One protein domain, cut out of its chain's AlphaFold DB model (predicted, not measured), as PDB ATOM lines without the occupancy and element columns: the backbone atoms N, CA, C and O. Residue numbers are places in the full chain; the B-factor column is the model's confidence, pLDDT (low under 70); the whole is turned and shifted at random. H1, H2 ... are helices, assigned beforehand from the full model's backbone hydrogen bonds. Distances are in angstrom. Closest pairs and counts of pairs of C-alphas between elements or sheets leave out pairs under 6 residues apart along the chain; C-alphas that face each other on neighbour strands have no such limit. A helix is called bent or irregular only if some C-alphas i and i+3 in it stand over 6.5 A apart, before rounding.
ATOM      1  N   CYS A  40     -50.562  47.493  33.599       89.88
ATOM      2  CA  CYS A  40     -49.605  47.077  34.634       89.88
ATOM      3  C   CYS A  40     -49.959  45.708  35.232       89.88
ATOM      4  O   CYS A  40     -49.069  44.893  35.473       89.88
ATOM      5  N   GLY A  41     -51.255  45.417  35.394       92.00
ATOM      6  CA  GLY A  41     -51.738  44.094  35.783       92.00
ATOM      7  C   GLY A  41     -51.292  43.001  34.809       92.00
ATOM      8  O   GLY A  41     -50.727  41.993  35.237       92.00
ATOM      9  N   ILE A  42     -51.459  43.221  33.500       91.75
ATOM     10  CA  ILE A  42     -51.002  42.286  32.459       91.75
ATOM     11  C   ILE A  42     -49.481  42.123  32.483       91.75
ATOM     12  O   ILE A  42     -48.994  40.993  32.469       91.75
ATOM     13  N   LYS A  43     -48.720  43.224  32.546       94.12
ATOM     14  CA  LYS A  43     -47.248  43.173  32.570       94.12
ATOM     15  C   LYS A  43     -46.740  42.335  33.740       94.12
ATOM     16  O   LYS A  43     -45.877  41.477  33.555       94.12
ATOM     17  N   ARG A  44     -47.320  42.523  34.929       94.00
ATOM     18  CA  ARG A  44     -46.986  41.731  36.118       94.00
ATOM     19  C   ARG A  44     -47.392  40.266  35.965       94.00
ATOM     20  O   ARG A  44     -46.601  39.389  36.293       94.00
ATOM     21  N   ALA A  45     -48.576  39.985  35.421       94.19
ATOM     22  CA  ALA A  45     -49.009  38.615  35.151       94.19
ATOM     23  C   ALA A  45     -48.077  37.893  34.161       94.19
ATOM     24  O   ALA A  45     -47.801  36.708  34.338       94.19
ATOM     25  N   ASN A  46     -47.553  38.595  33.151       95.94
ATOM     26  CA  ASN A  46     -46.553  38.041  32.238       95.94
ATOM     27  C   ASN A  46     -45.256  37.669  32.967       95.94
ATOM     28  O   ASN A  46     -44.727  36.594  32.710       95.94
ATOM     29  N   TRP A  47     -44.777  38.502  33.898       97.25
ATOM     30  CA  TRP A  47     -43.604  38.181  34.720       97.25
ATOM     31  C   TRP A  47     -43.825  36.965  35.620       97.25
ATOM     32  O   TRP A  47     -42.958  36.103  35.690       97.25
ATOM     33  N   VAL A  48     -44.997  36.844  36.249       96.56
ATOM     34  CA  VAL A  48     -45.339  35.662  37.065       96.56
ATOM     35  C   VAL A  48     -45.327  34.389  36.215       96.56
ATOM     36  O   VAL A  48     -44.758  33.380  36.618       96.56
ATOM     37  N   LYS A  49     -45.908  34.440  35.010       96.50
ATOM     38  CA  LYS A  49     -45.878  33.313  34.066       96.50
ATOM     39  C   LYS A  49     -44.457  32.990  33.586       96.50
ATOM     40  O   LYS A  49     -44.134  31.818  33.428       96.50
ATOM     41  N   ALA A  50     -43.627  34.011  33.359       96.56
ATOM     42  CA  ALA A  50     -42.217  33.851  33.006       96.56
ATOM     43  C   ALA A  50     -41.446  33.134  34.108       96.56
ATOM     44  O   ALA A  50     -40.765  32.158  33.815       96.56
ATOM     45  N   GLN A  51     -41.621  33.567  35.357       97.25
ATOM     46  CA  GLN A  51     -40.966  32.945  36.500       97.25
ATOM     47  C   GLN A  51     -41.366  31.476  36.636       97.25
ATOM     48  O   GLN A  51     -40.496  30.621  36.691       97.25
ATOM     49  N   ALA A  52     -42.661  31.165  36.549       95.81
ATOM     50  CA  ALA A  52     -43.128  29.781  36.608       95.81
ATOM     51  C   ALA A  52     -42.551  28.890  35.489       95.81
ATOM     52  O   ALA A  52     -42.384  27.692  35.686       95.81
ATOM     53  N   ALA A  53     -42.263  29.450  34.309       95.62
ATOM     54  CA  ALA A  53     -41.586  28.718  33.240       95.62
ATOM     55  C   ALA A  53     -40.083  28.550  33.524       95.62
ATOM     56  O   ALA A  53     -39.550  27.470  33.310       95.62
ATOM     57  N   ILE A  54     -39.424  29.597  34.024       97.44
ATOM     58  CA  ILE A  54     -38.003  29.607  34.409       97.44
ATOM     59  C   ILE A  54     -37.716  28.597  35.517       97.44
ATOM     60  O   ILE A  54     -36.708  27.905  35.446       97.44
ATOM     61  N   ASP A  55     -38.619  28.460  36.488       96.50
ATOM     62  CA  ASP A  55     -38.488  27.506  37.594       96.50
ATOM     63  C   ASP A  55     -38.459  26.039  37.111       96.50
ATOM     64  O   ASP A  55     -38.038  25.151  37.850       96.50
ATOM     65  N   LEU A  56     -38.899  25.775  35.872       95.44
ATOM     66  CA  LEU A  56     -38.851  24.461  35.222       95.44
ATOM     67  C   LEU A  56     -37.645  24.290  34.282       95.44
ATOM     68  O   LEU A  56     -37.432  23.186  33.782       95.44
ATOM     69  N   MET A  57     -36.898  25.358  34.003       96.81
ATOM     70  CA  MET A  57     -35.763  25.357  33.076       96.81
ATOM     71  C   MET A  57     -34.469  25.002  33.796       96.81
ATOM     72  O   MET A  57     -34.228  25.452  34.918       96.81
ATOM     73  N   SER A  58     -33.611  24.241  33.122       93.69
ATOM     74  CA  SER A  58     -32.319  23.812  33.672       93.69
ATOM     75  C   SER A  58     -31.160  24.709  33.232       93.69
ATOM     76  O   SER A  58     -30.195  24.864  33.979       93.69
ATOM     77  N   ASP A  59     -31.248  25.312  32.046       95.19
ATOM     78  CA  ASP A  59     -30.168  26.093  31.455       95.19
ATOM     79  C   ASP A  59     -30.312  27.605  31.686       95.19
ATOM     80  O   ASP A  59     -31.362  28.218  31.466       95.19
ATOM     81  N   GLN A  60     -29.206  28.244  32.071       93.62
ATOM     82  CA  GLN A  60     -29.180  29.668  32.387       93.62
ATOM     83  C   GLN A  60     -29.408  30.562  31.155       93.62
ATOM     84  O   GLN A  60     -30.049  31.609  31.284       93.62
ATOM     85  N   GLN A  61     -28.930  30.183  29.962       94.06
ATOM     86  CA  GLN A  61     -29.162  30.965  28.741       94.06
ATOM     87  C   GLN A  61     -30.652  30.971  28.385       94.06
ATOM     88  O   GLN A  61     -31.209  32.022  28.062       94.06
ATOM     89  N   ALA A  62     -31.328  29.825  28.505       95.50
ATOM     90  CA  ALA A  62     -32.764  29.721  28.253       95.50
ATOM     91  C   ALA A  62     -33.603  30.525  29.267       95.50
ATOM     92  O   ALA A  62     -34.576  31.197  28.892       95.50
ATOM     93  N   GLN A  63     -33.193  30.538  30.538       97.06
ATOM     94  CA  GLN A  63     -33.808  31.384  31.565       97.06
ATOM     95  C   GLN A  63     -33.648  32.879  31.233       97.06
ATOM     96  O   GLN A  63     -34.630  33.628  31.238       97.06
ATOM     97  N   GLN A  64     -32.438  33.319  30.865       95.50
ATOM     98  CA  GLN A  64     -32.174  34.712  30.477       95.50
ATOM     99  C   GLN A  64     -32.917  35.123  29.204       95.50
ATOM    100  O   GLN A  64     -33.442  36.240  29.123       95.50
ATOM    101  N   LEU A  65     -33.032  34.217  28.230       95.75
ATOM    102  CA  LEU A  65     -33.820  34.424  27.021       95.75
ATOM    103  C   LEU A  65     -35.296  34.671  27.359       95.75
ATOM    104  O   LEU A  65     -35.913  35.589  26.816       95.75
ATOM    105  N   THR A  66     -35.848  33.882  28.282       97.31
ATOM    106  CA  THR A  66     -37.238  34.003  28.738       97.31
ATOM    107  C   THR A  66     -37.489  35.341  29.432       97.31
ATOM    108  O   THR A  66     -38.463  36.028  29.106       97.31
ATOM    109  N   LEU A  67     -36.596  35.750  30.340       96.75
ATOM    110  CA  LEU A  67     -36.682  37.049  31.016       96.75
ATOM    111  C   LEU A  67     -36.610  38.208  30.021       96.75
ATOM    112  O   LEU A  67     -37.467  39.096  30.033       96.75
ATOM    113  N   SER A  68     -35.622  38.175  29.131       95.44
ATOM    114  CA  SER A  68     -35.391  39.229  28.143       95.44
ATOM    115  C   SER A  68     -36.562  39.354  27.164       95.44
ATOM    116  O   SER A  68     -37.015  40.464  26.881       95.44
ATOM    117  N   PHE A  69     -37.139  38.228  26.732       96.69
ATOM    118  CA  PHE A  69     -38.335  38.202  25.892       96.69
ATOM    119  C   PHE A  69     -39.540  38.881  26.558       96.69
ATOM    120  O   PHE A  69     -40.198  39.733  25.950       96.69
ATOM    121  N   VAL A  70     -39.844  38.524  27.811       96.88
ATOM    122  CA  VAL A  70     -40.982  39.110  28.537       96.88
ATOM    123  C   VAL A  70     -40.747  40.585  28.848       96.88
ATOM    124  O   VAL A  70     -41.668  41.392  28.682       96.88
ATOM    125  N   GLY A  71     -39.520  40.955  29.218       94.00
ATOM    126  CA  GLY A  71     -39.117  42.344  29.420       94.00
ATOM    127  C   GLY A  71     -39.319  43.186  28.164       94.00
ATOM    128  O   GLY A  71     -40.027  44.196  28.206       94.00
ATOM    129  N   TRP A  72     -38.800  42.725  27.024       94.50
ATOM    130  CA  TRP A  72     -38.983  43.381  25.728       94.50
ATOM    131  C   TRP A  72     -40.465  43.510  25.352       94.50
ATOM    132  O   TRP A  72     -40.915  44.575  24.921       94.50
ATOM    133  N   ALA A  73     -41.271  42.465  25.545       90.12
ATOM    134  CA  ALA A  73     -42.685  42.508  25.180       90.12
ATOM    135  C   ALA A  73     -43.487  43.493  26.045       90.12
ATOM    136  O   ALA A  73     -44.322  44.234  25.523       90.12
ATOM    137  N   ASN A  74     -43.212  43.522  27.352       91.31
ATOM    138  CA  ASN A  74     -43.838  44.444  28.298       91.31
ATOM    139  C   ASN A  74     -43.377  45.900  28.096       91.31
ATOM    140  O   ASN A  74     -44.152  46.830  28.342       91.31
ATOM    141  N   GLY A  75     -42.129  46.109  27.669       84.31
ATOM    142  CA  GLY A  75     -41.575  47.429  27.358       84.31
ATOM    143  C   GLY A  75     -42.081  48.005  26.033       84.31
ATOM    144  O   GLY A  75     -42.175  49.217  25.885       84.31
ATOM    145  N   SER A  76     -42.464  47.144  25.089       78.00
ATOM    146  CA  SER A  76     -42.768  47.530  23.707       78.00
ATOM    147  C   SER A  76     -44.262  47.556  23.344       78.00
ATOM    148  O   SER A  76     -44.611  47.566  22.161       78.00
ATOM    149  N   GLY A  77     -45.164  47.538  24.333       78.69
ATOM    150  CA  GLY A  77     -46.617  47.605  24.109       78.69
ATOM    151  C   GLY A  77     -47.247  46.293  23.611       78.69
ATOM    152  O   GLY A  77     -48.351  46.292  23.060       78.69
ATOM    153  N   ARG A  78     -46.538  45.162  23.730       84.12
ATOM    154  CA  ARG A  78     -46.984  43.832  23.270       84.12
ATOM    155  C   ARG A  78     -47.484  42.948  24.417       84.12
ATOM    156  O   ARG A  78     -47.802  41.778  24.181       84.12
ATOM    157  N   GLU A  79     -47.612  43.490  25.628       88.56
ATOM    158  CA  GLU A  79     -47.947  42.764  26.857       88.56
ATOM    159  C   GLU A  79     -49.223  41.921  26.729       88.56
ATOM    160  O   GLU A  79     -49.224  40.747  27.102       88.56
ATOM    161  N   SER A  80     -50.285  42.464  26.129       85.38
ATOM    162  CA  SER A  80     -51.570  41.770  25.978       85.38
ATOM    163  C   SER A  80     -51.475  40.573  25.034       85.38
ATOM    164  O   SER A  80     -52.112  39.543  25.257       85.38
ATOM    165  N   LYS A  81     -50.654  40.676  23.981       86.19
ATOM    166  CA  LYS A  81     -50.469  39.576  23.026       86.19
ATOM    167  C   LYS A  81     -49.622  38.455  23.625       86.19
ATOM    168  O   LYS A  81     -49.913  37.285  23.380       86.19
ATOM    169  N   VAL A  82     -48.612  38.804  24.427       91.75
ATOM    170  CA  VAL A  82     -47.847  37.812  25.192       91.75
ATOM    171  C   VAL A  82     -48.736  37.116  26.211       91.75
ATOM    172  O   VAL A  82     -48.750  35.890  26.248       91.75
ATOM    173  N   ALA A  83     -49.563  37.863  26.941       91.50
ATOM    174  CA  ALA A  83     -50.454  37.294  27.945       91.50
ATOM    175  C   ALA A  83     -51.422  36.254  27.368       91.50
ATOM    176  O   ALA A  83     -51.603  35.197  27.977       91.50
ATOM    177  N   ALA A  84     -52.000  36.539  26.196       89.75
ATOM    178  CA  ALA A  84     -52.911  35.638  25.493       89.75
ATOM    179  C   ALA A  84     -52.207  34.403  24.903       89.75
ATOM    180  O   ALA A  84     -52.807  33.338  24.797       89.75
ATOM    181  N   GLY A  85     -50.940  34.540  24.498       88.06
ATOM    182  CA  GLY A  85     -50.179  33.493  23.811       88.06
ATOM    183  C   GLY A  85     -49.142  32.762  24.663       88.06
ATOM    184  O   GLY A  85     -48.426  31.928  24.112       88.06
ATOM    185  N   PHE A  86     -49.031  33.071  25.961       92.62
ATOM    186  CA  PHE A  86     -47.865  32.716  26.778       92.62
ATOM    187  C   PHE A  86     -47.530  31.223  26.755       92.62
ATOM    188  O   PHE A  86     -46.375  30.871  26.552       92.62
ATOM    189  N   ALA A  87     -48.530  30.346  26.873       91.31
ATOM    190  CA  ALA A  87     -48.317  28.897  26.885       91.31
ATOM    191  C   ALA A  87     -47.568  28.392  25.636       91.31
ATOM    192  O   ALA A  87     -46.665  27.568  25.745       91.31
ATOM    193  N   ARG A  88     -47.881  28.934  24.450       90.75
ATOM    194  CA  ARG A  88     -47.181  28.585  23.202       90.75
ATOM    195  C   ARG A  88     -45.728  29.069  23.214       90.75
ATOM    196  O   ARG A  88     -44.856  28.379  22.699       90.75
ATOM    197  N   TYR A  89     -45.466  30.249  23.775       93.88
ATOM    198  CA  TYR A  89     -44.101  30.772  23.889       93.88
ATOM    199  C   TYR A  89     -43.286  29.963  24.899       93.88
ATOM    200  O   TYR A  89     -42.162  29.588  24.591       93.88
ATOM    201  N   ALA A  90     -43.882  29.606  26.039       93.50
ATOM    202  CA  ALA A  90     -43.265  28.743  27.040       93.50
ATOM    203  C   ALA A  90     -42.884  27.373  26.457       93.50
ATOM    204  O   ALA A  90     -41.770  26.918  26.673       93.50
ATOM    205  N   GLN A  91     -43.743  26.751  25.641       94.12
ATOM    206  CA  GLN A  91     -43.408  25.492  24.957       94.12
ATOM    207  C   GLN A  91     -42.175  25.616  24.049       94.12
ATOM    208  O   GLN A  91     -41.328  24.725  24.036       94.12
ATOM    209  N   ALA A  92     -42.058  26.707  23.287       94.50
ATOM    210  CA  ALA A  92     -40.889  26.941  22.443       94.50
ATOM    211  C   ALA A  92     -39.621  27.188  23.282       94.50
ATOM    212  O   ALA A  92     -38.580  26.611  22.987       94.50
ATOM    213  N   LEU A  93     -39.723  27.981  24.352       96.19
ATOM    214  CA  LEU A  93     -38.611  28.269  25.264       96.19
ATOM    215  C   LEU A  93     -38.135  27.012  26.011       96.19
ATOM    216  O   LEU A  93     -36.938  26.774  26.083       96.19
ATOM    217  N   MET A  94     -39.048  26.143  26.457       95.69
ATOM    218  CA  MET A  94     -38.697  24.850  27.060       95.69
ATOM    219  C   MET A  94     -38.013  23.905  26.063       95.69
ATOM    220  O   MET A  94     -37.148  23.120  26.438       95.69
ATOM    221  N   ARG A  95     -38.374  23.948  24.774       95.19
ATOM    222  CA  ARG A  95     -37.652  23.175  23.744       95.19
ATOM    223  C   ARG A  95     -36.218  23.672  23.563       95.19
ATOM    224  O   ARG A  95     -35.337  22.850  23.342       95.19
ATOM    225  N   ILE A  96     -36.005  24.986  23.654       94.94
ATOM    226  CA  ILE A  96     -34.669  25.593  23.621       94.94
ATOM    227  C   ILE A  96     -33.865  25.155  24.845       94.94
ATOM    228  O   ILE A  96     -32.767  24.645  24.670       94.94
ATOM    229  N   ASP A  97     -34.447  25.263  26.042       96.38
ATOM    230  CA  ASP A  97     -33.843  24.822  27.307       96.38
ATOM    231  C   ASP A  97     -33.369  23.362  27.255       96.38
ATOM    232  O   ASP A  97     -32.201  23.068  27.501       96.38
ATOM    233  N   ASN A  98     -34.244  22.445  26.833       93.94
ATOM    234  CA  ASN A  98     -33.889  21.031  26.722       93.94
ATOM    235  C   ASN A  98     -32.775  20.790  25.695       93.94
ATOM    236  O   ASN A  98     -31.863  20.005  25.937       93.94
ATOM    237  N   ALA A  99     -32.846  21.444  24.534       92.50
ATOM    238  CA  ALA A  99     -31.851  21.259  23.487       92.50
ATOM    239  C   ALA A  99     -30.481  21.801  23.912       92.50
ATOM    240  O   ALA A  99     -29.474  21.120  23.720       92.50
ATOM    241  N   VAL A 100     -30.444  22.982  24.529       93.19
ATOM    242  CA  VAL A 100     -29.194  23.620  24.944       93.19
ATOM    243  C   VAL A 100     -28.561  22.876  26.123       93.19
ATOM    244  O   VAL A 100     -27.360  22.618  26.086       93.19
ATOM    245  N   SER A 101     -29.375  22.392  27.072       87.62
ATOM    246  CA  SER A 101     -28.927  21.553  28.196       87.62
ATOM    247  C   SER A 101     -28.246  20.262  27.729       87.62
ATOM    248  O   SER A 101     -27.333  19.769  28.384       87.62
ATOM    249  N   VAL A 102     -28.677  19.704  26.592       85.88
ATOM    250  CA  VAL A 102     -28.100  18.474  26.025       85.88
ATOM    251  C   VAL A 102     -26.839  18.757  25.211       85.88
ATOM    252  O   VAL A 102     -25.890  17.977  25.262       85.88
ATOM    253  N   THR A 103     -26.819  19.839  24.427       85.06
ATOM    254  CA  THR A 103     -25.712  20.119  23.497       85.06
ATOM    255  C   THR A 103     -24.595  20.979  24.087       85.06
ATOM    256  O   THR A 103     -23.502  20.980  23.527       85.06
ATOM    257  N   GLY A 104     -24.854  21.714  25.175       78.44
ATOM    258  CA  GLY A 104     -23.881  22.577  25.857       78.44
ATOM    259  C   GLY A 104     -23.322  23.722  25.002       78.44
ATOM    260  O   GLY A 104     -22.177  24.116  25.200       78.44
ATOM    261  N   GLY A 105     -24.086  24.204  24.016       81.12
ATOM    262  CA  GLY A 105     -23.681  25.267  23.085       81.12
ATOM    263  C   GLY A 105     -24.478  26.554  23.286       81.12
ATOM    264  O   GLY A 105     -25.424  26.571  24.061       81.12
ATOM    265  N   ASP A 106     -24.125  27.619  22.567       87.50
ATOM    266  CA  ASP A 106     -24.828  28.901  22.672       87.50
ATOM    267  C   ASP A 106     -26.140  28.923  21.878       87.50
ATOM    268  O   ASP A 106     -26.261  28.317  20.806       87.50
ATOM    269  N   ILE A 107     -27.126  29.669  22.386       89.62
ATOM    270  CA  ILE A 107     -28.377  29.931  21.666       89.62
ATOM    271  C   ILE A 107     -28.109  30.972  20.568       89.62
ATOM    272  O   ILE A 107     -28.324  32.166  20.757       89.62
ATOM    273  N   ASP A 108     -27.650  30.507  19.407       84.00
ATOM    274  CA  ASP A 108     -27.417  31.324  18.214       84.00
ATOM    275  C   ASP A 108     -28.381  30.983  17.057       84.00
ATOM    276  O   ASP A 108     -29.200  30.059  17.123       84.00
ATOM    277  N   ASP A 109     -28.290  31.739  15.962       82.19
ATOM    278  CA  ASP A 109     -29.132  31.538  14.779       82.19
ATOM    279  C   ASP A 109     -28.993  30.118  14.202       82.19
ATOM    280  O   ASP A 109     -29.990  29.464  13.881       82.19
ATOM    281  N   LYS A 110     -27.768  29.576  14.145       81.94
ATOM    282  CA  LYS A 110     -27.518  28.220  13.635       81.94
ATOM    283  C   LYS A 110     -28.164  27.162  14.526       81.94
ATOM    284  O   LYS A 110     -28.715  26.186  14.009       81.94
ATOM    285  N   PHE A 111     -28.101  27.336  15.840       87.06
ATOM    286  CA  PHE A 111     -28.745  26.481  16.824       87.06
ATOM    287  C   PHE A 111     -30.267  26.507  16.646       87.06
ATOM    288  O   PHE A 111     -30.891  25.456  16.465       87.06
ATOM    289  N   LEU A 112     -30.869  27.697  16.582       88.19
ATOM    290  CA  LEU A 112     -32.317  27.851  16.429       88.19
ATOM    291  C   LEU A 112     -32.829  27.301  15.088       88.19
ATOM    292  O   LEU A 112     -33.883  26.661  15.052       88.19
ATOM    293  N   GLN A 113     -32.081  27.475  13.994       82.62
ATOM    294  CA  GLN A 113     -32.429  26.934  12.671       82.62
ATOM    295  C   GLN A 113     -32.288  25.404  12.562       82.62
ATOM    296  O   GLN A 113     -32.932  24.771  11.709       82.62
ATOM    297  N   LYS A 114     -31.448  24.787  13.403       84.69
ATOM    298  CA  LYS A 114     -31.387  23.325  13.553       84.69
ATOM    299  C   LYS A 114     -32.553  22.805  14.390       84.69
ATOM    300  O   LYS A 114     -33.132  21.783  14.034       84.69
ATOM    301  N   LEU A 115     -32.902  23.513  15.465       88.38
ATOM    302  CA  LEU A 115     -33.934  23.097  16.414       88.38
ATOM    303  C   LEU A 115     -35.361  23.248  15.867       88.38
ATOM    304  O   LEU A 115     -36.229  22.420  16.156       88.38
ATOM    305  N   PHE A 116     -35.611  24.301  15.088       86.56
ATOM    306  CA  PHE A 116     -36.938  24.626  14.581       86.56
ATOM    307  C   PHE A 116     -36.991  24.654  13.057       86.56
ATOM    308  O   PHE A 116     -36.092  25.121  12.356       86.56
ATOM    309  N   THR A 117     -38.113  24.194  12.519       78.62
ATOM    310  CA  THR A 117     -38.460  24.405  11.116       78.62
ATOM    311  C   THR A 117     -38.868  25.856  10.863       78.62
ATOM    312  O   THR A 117     -39.295  26.586  11.760       78.62
ATOM    313  N   THR A 118     -38.818  26.280   9.598       70.75
ATOM    314  CA  THR A 118     -39.266  27.620   9.191       70.75
ATOM    315  C   THR A 118     -40.715  27.898   9.596       70.75
ATOM    316  O   THR A 118     -41.021  29.017  10.005       70.75
ATOM    317  N   GLU A 119     -41.592  26.894   9.515       72.19
ATOM    318  CA  GLU A 119     -43.002  27.034   9.891       72.19
ATOM    319  C   GLU A 119     -43.180  27.166  11.405       72.19
ATOM    320  O   GLU A 119     -43.965  27.994  11.860       72.19
ATOM    321  N   GLU A 120     -42.402  26.429  12.201       83.38
ATOM    322  CA  GLU A 120     -42.402  26.593  13.658       83.38
ATOM    323  C   GLU A 120     -41.920  27.989  14.059       83.38
ATOM    324  O   GLU A 120     -42.568  28.651  14.866       83.38
ATOM    325  N   ILE A 121     -40.849  28.500  13.443       83.69
ATOM    326  CA  ILE A 121     -40.385  29.875  13.692       83.69
ATOM    327  C   ILE A 121     -41.479  30.890  13.318       83.69
ATOM    328  O   ILE A 121     -41.728  31.839  14.059       83.69
ATOM    329  N   ARG A 122     -42.206  30.685  12.210       73.81
ATOM    330  CA  ARG A 122     -43.349  31.553  11.861       73.81
ATOM    331  C   ARG A 122     -44.490  31.445  12.875       73.81
ATOM    332  O   ARG A 122     -45.122  32.459  13.187       73.81
ATOM    333  N   SER A 123     -44.775  30.249  13.389       78.88
ATOM    334  CA  SER A 123     -45.869  30.014  14.339       78.88
ATOM    335  C   SER A 123     -45.575  30.582  15.735       78.88
ATOM    336  O   SER A 123     -46.500  31.015  16.430       78.88
ATOM    337  N   MET A 124     -44.292  30.702  16.099       85.69
ATOM    338  CA  MET A 124     -43.825  31.394  17.306       85.69
ATOM    339  C   MET A 124     -44.138  32.897  17.314       85.69
ATOM    340  O   MET A 124     -44.131  33.509  18.378       85.69
ATOM    341  N   GLY A 125     -44.461  33.519  16.175       83.88
ATOM    342  CA  GLY A 125     -44.982  34.889  16.109       83.88
ATOM    343  C   GLY A 125     -44.115  35.925  16.839       83.88
ATOM    344  O   GLY A 125     -43.045  36.284  16.367       83.88
ATOM    345  N   ILE A 126     -44.596  36.423  17.985       86.75
ATOM    346  CA  ILE A 126     -43.947  37.491  18.767       86.75
ATOM    347  C   ILE A 126     -42.592  37.061  19.338       86.75
ATOM    348  O   ILE A 126     -41.684  37.882  19.386       86.75
ATOM    349  N   LEU A 127     -42.429  35.792  19.719       91.38
ATOM    350  CA  LEU A 127     -41.139  35.285  20.197       91.38
ATOM    351  C   LEU A 127     -40.090  35.293  19.080       91.38
ATOM    352  O   LEU A 127     -38.977  35.767  19.274       91.38
ATOM    353  N   ALA A 128     -40.472  34.852  17.884       86.69
ATOM    354  CA  ALA A 128     -39.573  34.886  16.739       86.69
ATOM    355  C   ALA A 128     -39.296  36.327  16.264       86.69
ATOM    356  O   ALA A 128     -38.204  36.620  15.793       86.69
ATOM    357  N   GLN A 129     -40.253  37.252  16.429       81.06
ATOM    358  CA  GLN A 129     -40.003  38.681  16.212       81.06
ATOM    359  C   GLN A 129     -38.942  39.216  17.182       81.06
ATOM    360  O   GLN A 129     -38.022  39.892  16.740       81.06
ATOM    361  N   TYR A 130     -39.055  38.895  18.471       87.88
ATOM    362  CA  TYR A 130     -38.058  39.265  19.473       87.88
ATOM    363  C   TYR A 130     -36.665  38.717  19.124       87.88
ATOM    364  O   TYR A 130     -35.691  39.462  19.149       87.88
ATOM    365  N   MET A 131     -36.574  37.442  18.734       88.19
ATOM    366  CA  MET A 131     -35.308  36.824  18.324       88.19
ATOM    367  C   MET A 131     -34.694  37.511  17.096       88.19
ATOM    368  O   MET A 131     -33.483  37.684  17.042       88.19
ATOM    369  N   ASN A 132     -35.510  37.958  16.139       79.88
ATOM    370  CA  ASN A 132     -35.011  38.733  15.000       79.88
ATOM    371  C   ASN A 132     -34.504  40.122  15.418       79.88
ATOM    372  O   ASN A 132     -33.440  40.540  14.978       79.88
ATOM    373  N   GLU A 133     -35.251  40.844  16.261       73.69
ATOM    374  CA  GLU A 133     -34.879  42.199  16.708       73.69
ATOM    375  C   GLU A 133     -33.631  42.204  17.607       73.69
ATOM    376  O   GLU A 133     -32.900  43.188  17.640       73.69
ATOM    377  N   THR A 134     -33.370  41.102  18.309       78.12
ATOM    378  CA  THR A 134     -32.177  40.924  19.155       78.12
ATOM    379  C   THR A 134     -30.994  40.290  18.422       78.12
ATOM    380  O   THR A 134     -29.938  40.112  19.019       78.12
ATOM    381  N   GLY A 135     -31.146  39.950  17.136       73.12
ATOM    382  CA  GLY A 135     -30.093  39.325  16.329       73.12
ATOM    383  C   GLY A 135     -29.868  37.830  16.593       73.12
ATOM    384  O   GLY A 135     -28.970  37.247  15.995       73.12
ATOM    385  N   LEU A 136     -30.690  37.194  17.436       82.06
ATOM    386  CA  LEU A 136     -30.655  35.746  17.691       82.06
ATOM    387  C   LEU A 136     -31.125  34.924  16.487       82.06
ATOM    388  O   LEU A 136     -30.739  33.772  16.338       82.06
ATOM    389  N   LEU A 137     -31.972  35.503  15.637       77.75
ATOM    390  CA  LEU A 137     -32.344  34.948  14.341       77.75
ATOM    391  C   LEU A 137     -31.994  35.963  13.259       77.75
ATOM    392  O   LEU A 137     -32.422  37.119  13.315       77.75
ATOM    393  N   THR A 138     -31.252  35.541  12.239       66.56
ATOM    394  CA  THR A 138     -31.022  36.404  11.081       66.56
ATOM    395  C   THR A 138     -32.250  36.380  10.172       66.56
ATOM    396  O   THR A 138     -32.802  35.342   9.796       66.56
ATOM    397  N   ALA A 139     -32.698  37.576   9.792       56.31
ATOM    398  CA  ALA A 139     -33.860  37.824   8.944       56.31
ATOM    399  C   ALA A 139     -33.682  37.369   7.480       56.31
ATOM    400  O   ALA A 139     -34.361  37.887   6.587       56.31
TER     401      ALA A 139
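Overview. This is residues 40 to 139 of the 376 residues of an uncharacterized protein of Simplicispira sp. 125 (UniProt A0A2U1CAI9). Three long helices, H1, H2 and H3, stand together as an up-and-down bundle, and three short helices, H4, H5 and H6, make a small cap over the side of H2 and H3 that is away from H1. H3 is kinked near residue 86, and H4 and H6 run across the bundle's length. The printed part has 100 residues with six named helices, H1 to H6 in that order, and no named strand; its class is all helix. It is compact, with a radius of gyration of the C-alphas of 12.7 A, and spans 37 by 29 by 19 A.

Arrangement. Begin with H1, residues 40 to 54, and H2, residues 60 to 75, a helical hairpin: they touch, closest at the C-alphas of Ile 54 and Gln 63, 5.4 A apart, at a shallow tilt of 10 degrees, opposite ways. H3, residues 79 to 103, forms a second hairpin with H2, closest at the C-alphas of Ala 62 and Asp 97, 5.1 A, at a shallow tilt of 16 degrees, opposite ways. H3 also touches H1, closest at the C-alphas of Lys 43 and Glu 79, 5.8 A, at a shallow tilt of 18 degrees, the same way. These three form a bundle, up and down, each running against the one before it. H4, residues 109 to 115, only just touches H3, with 3 pairs of C-alphas within 8 A, and H3 touches it with residues 96 to 99 alone; the closest are the C-alphas of Ala 99 and Leu 115, 7.6 A apart, and the two helices are about perpendicular at 85 degrees. H5, residues 118 to 123, touches no helix but is near H3. H6, residues 126 to 133, only just touches H2, with 3 pairs within 8 A, at residues 69 to 72 alone; the closest C-alphas are those of Phe 69 and Tyr 130, 6.5 A, about perpendicular at 83 degrees. H1 is apart from H4, H5 and H6. Every O i to N i+4 pair is within hydrogen-bond range in H1, H2, H4, H5 and H6, and 19 of 21 are in H3.

Along the chain. Find C-alpha 40 at (-49.605, 47.077, 34.634); from there H1 runs 21.0 A to Ile 54. H2 covers 22.2 A. H3, the longest at 31.9 A, is irregular: look at C-alphas 84 and 87, 8.3 A apart. It ends at C-alpha 103, (-25.712, 20.119, 23.497). H6 ends at C-alpha 133, (-34.879, 42.199, 16.708).

Size, cuts and confidence. The farthest C-alphas, those of Cys 40 and Thr 103, are 37.7 A apart. The printed part has no cut, and the five links between helices are tight. Its mean pLDDT is 88.6; look for values under 70 at residues 138 to 139.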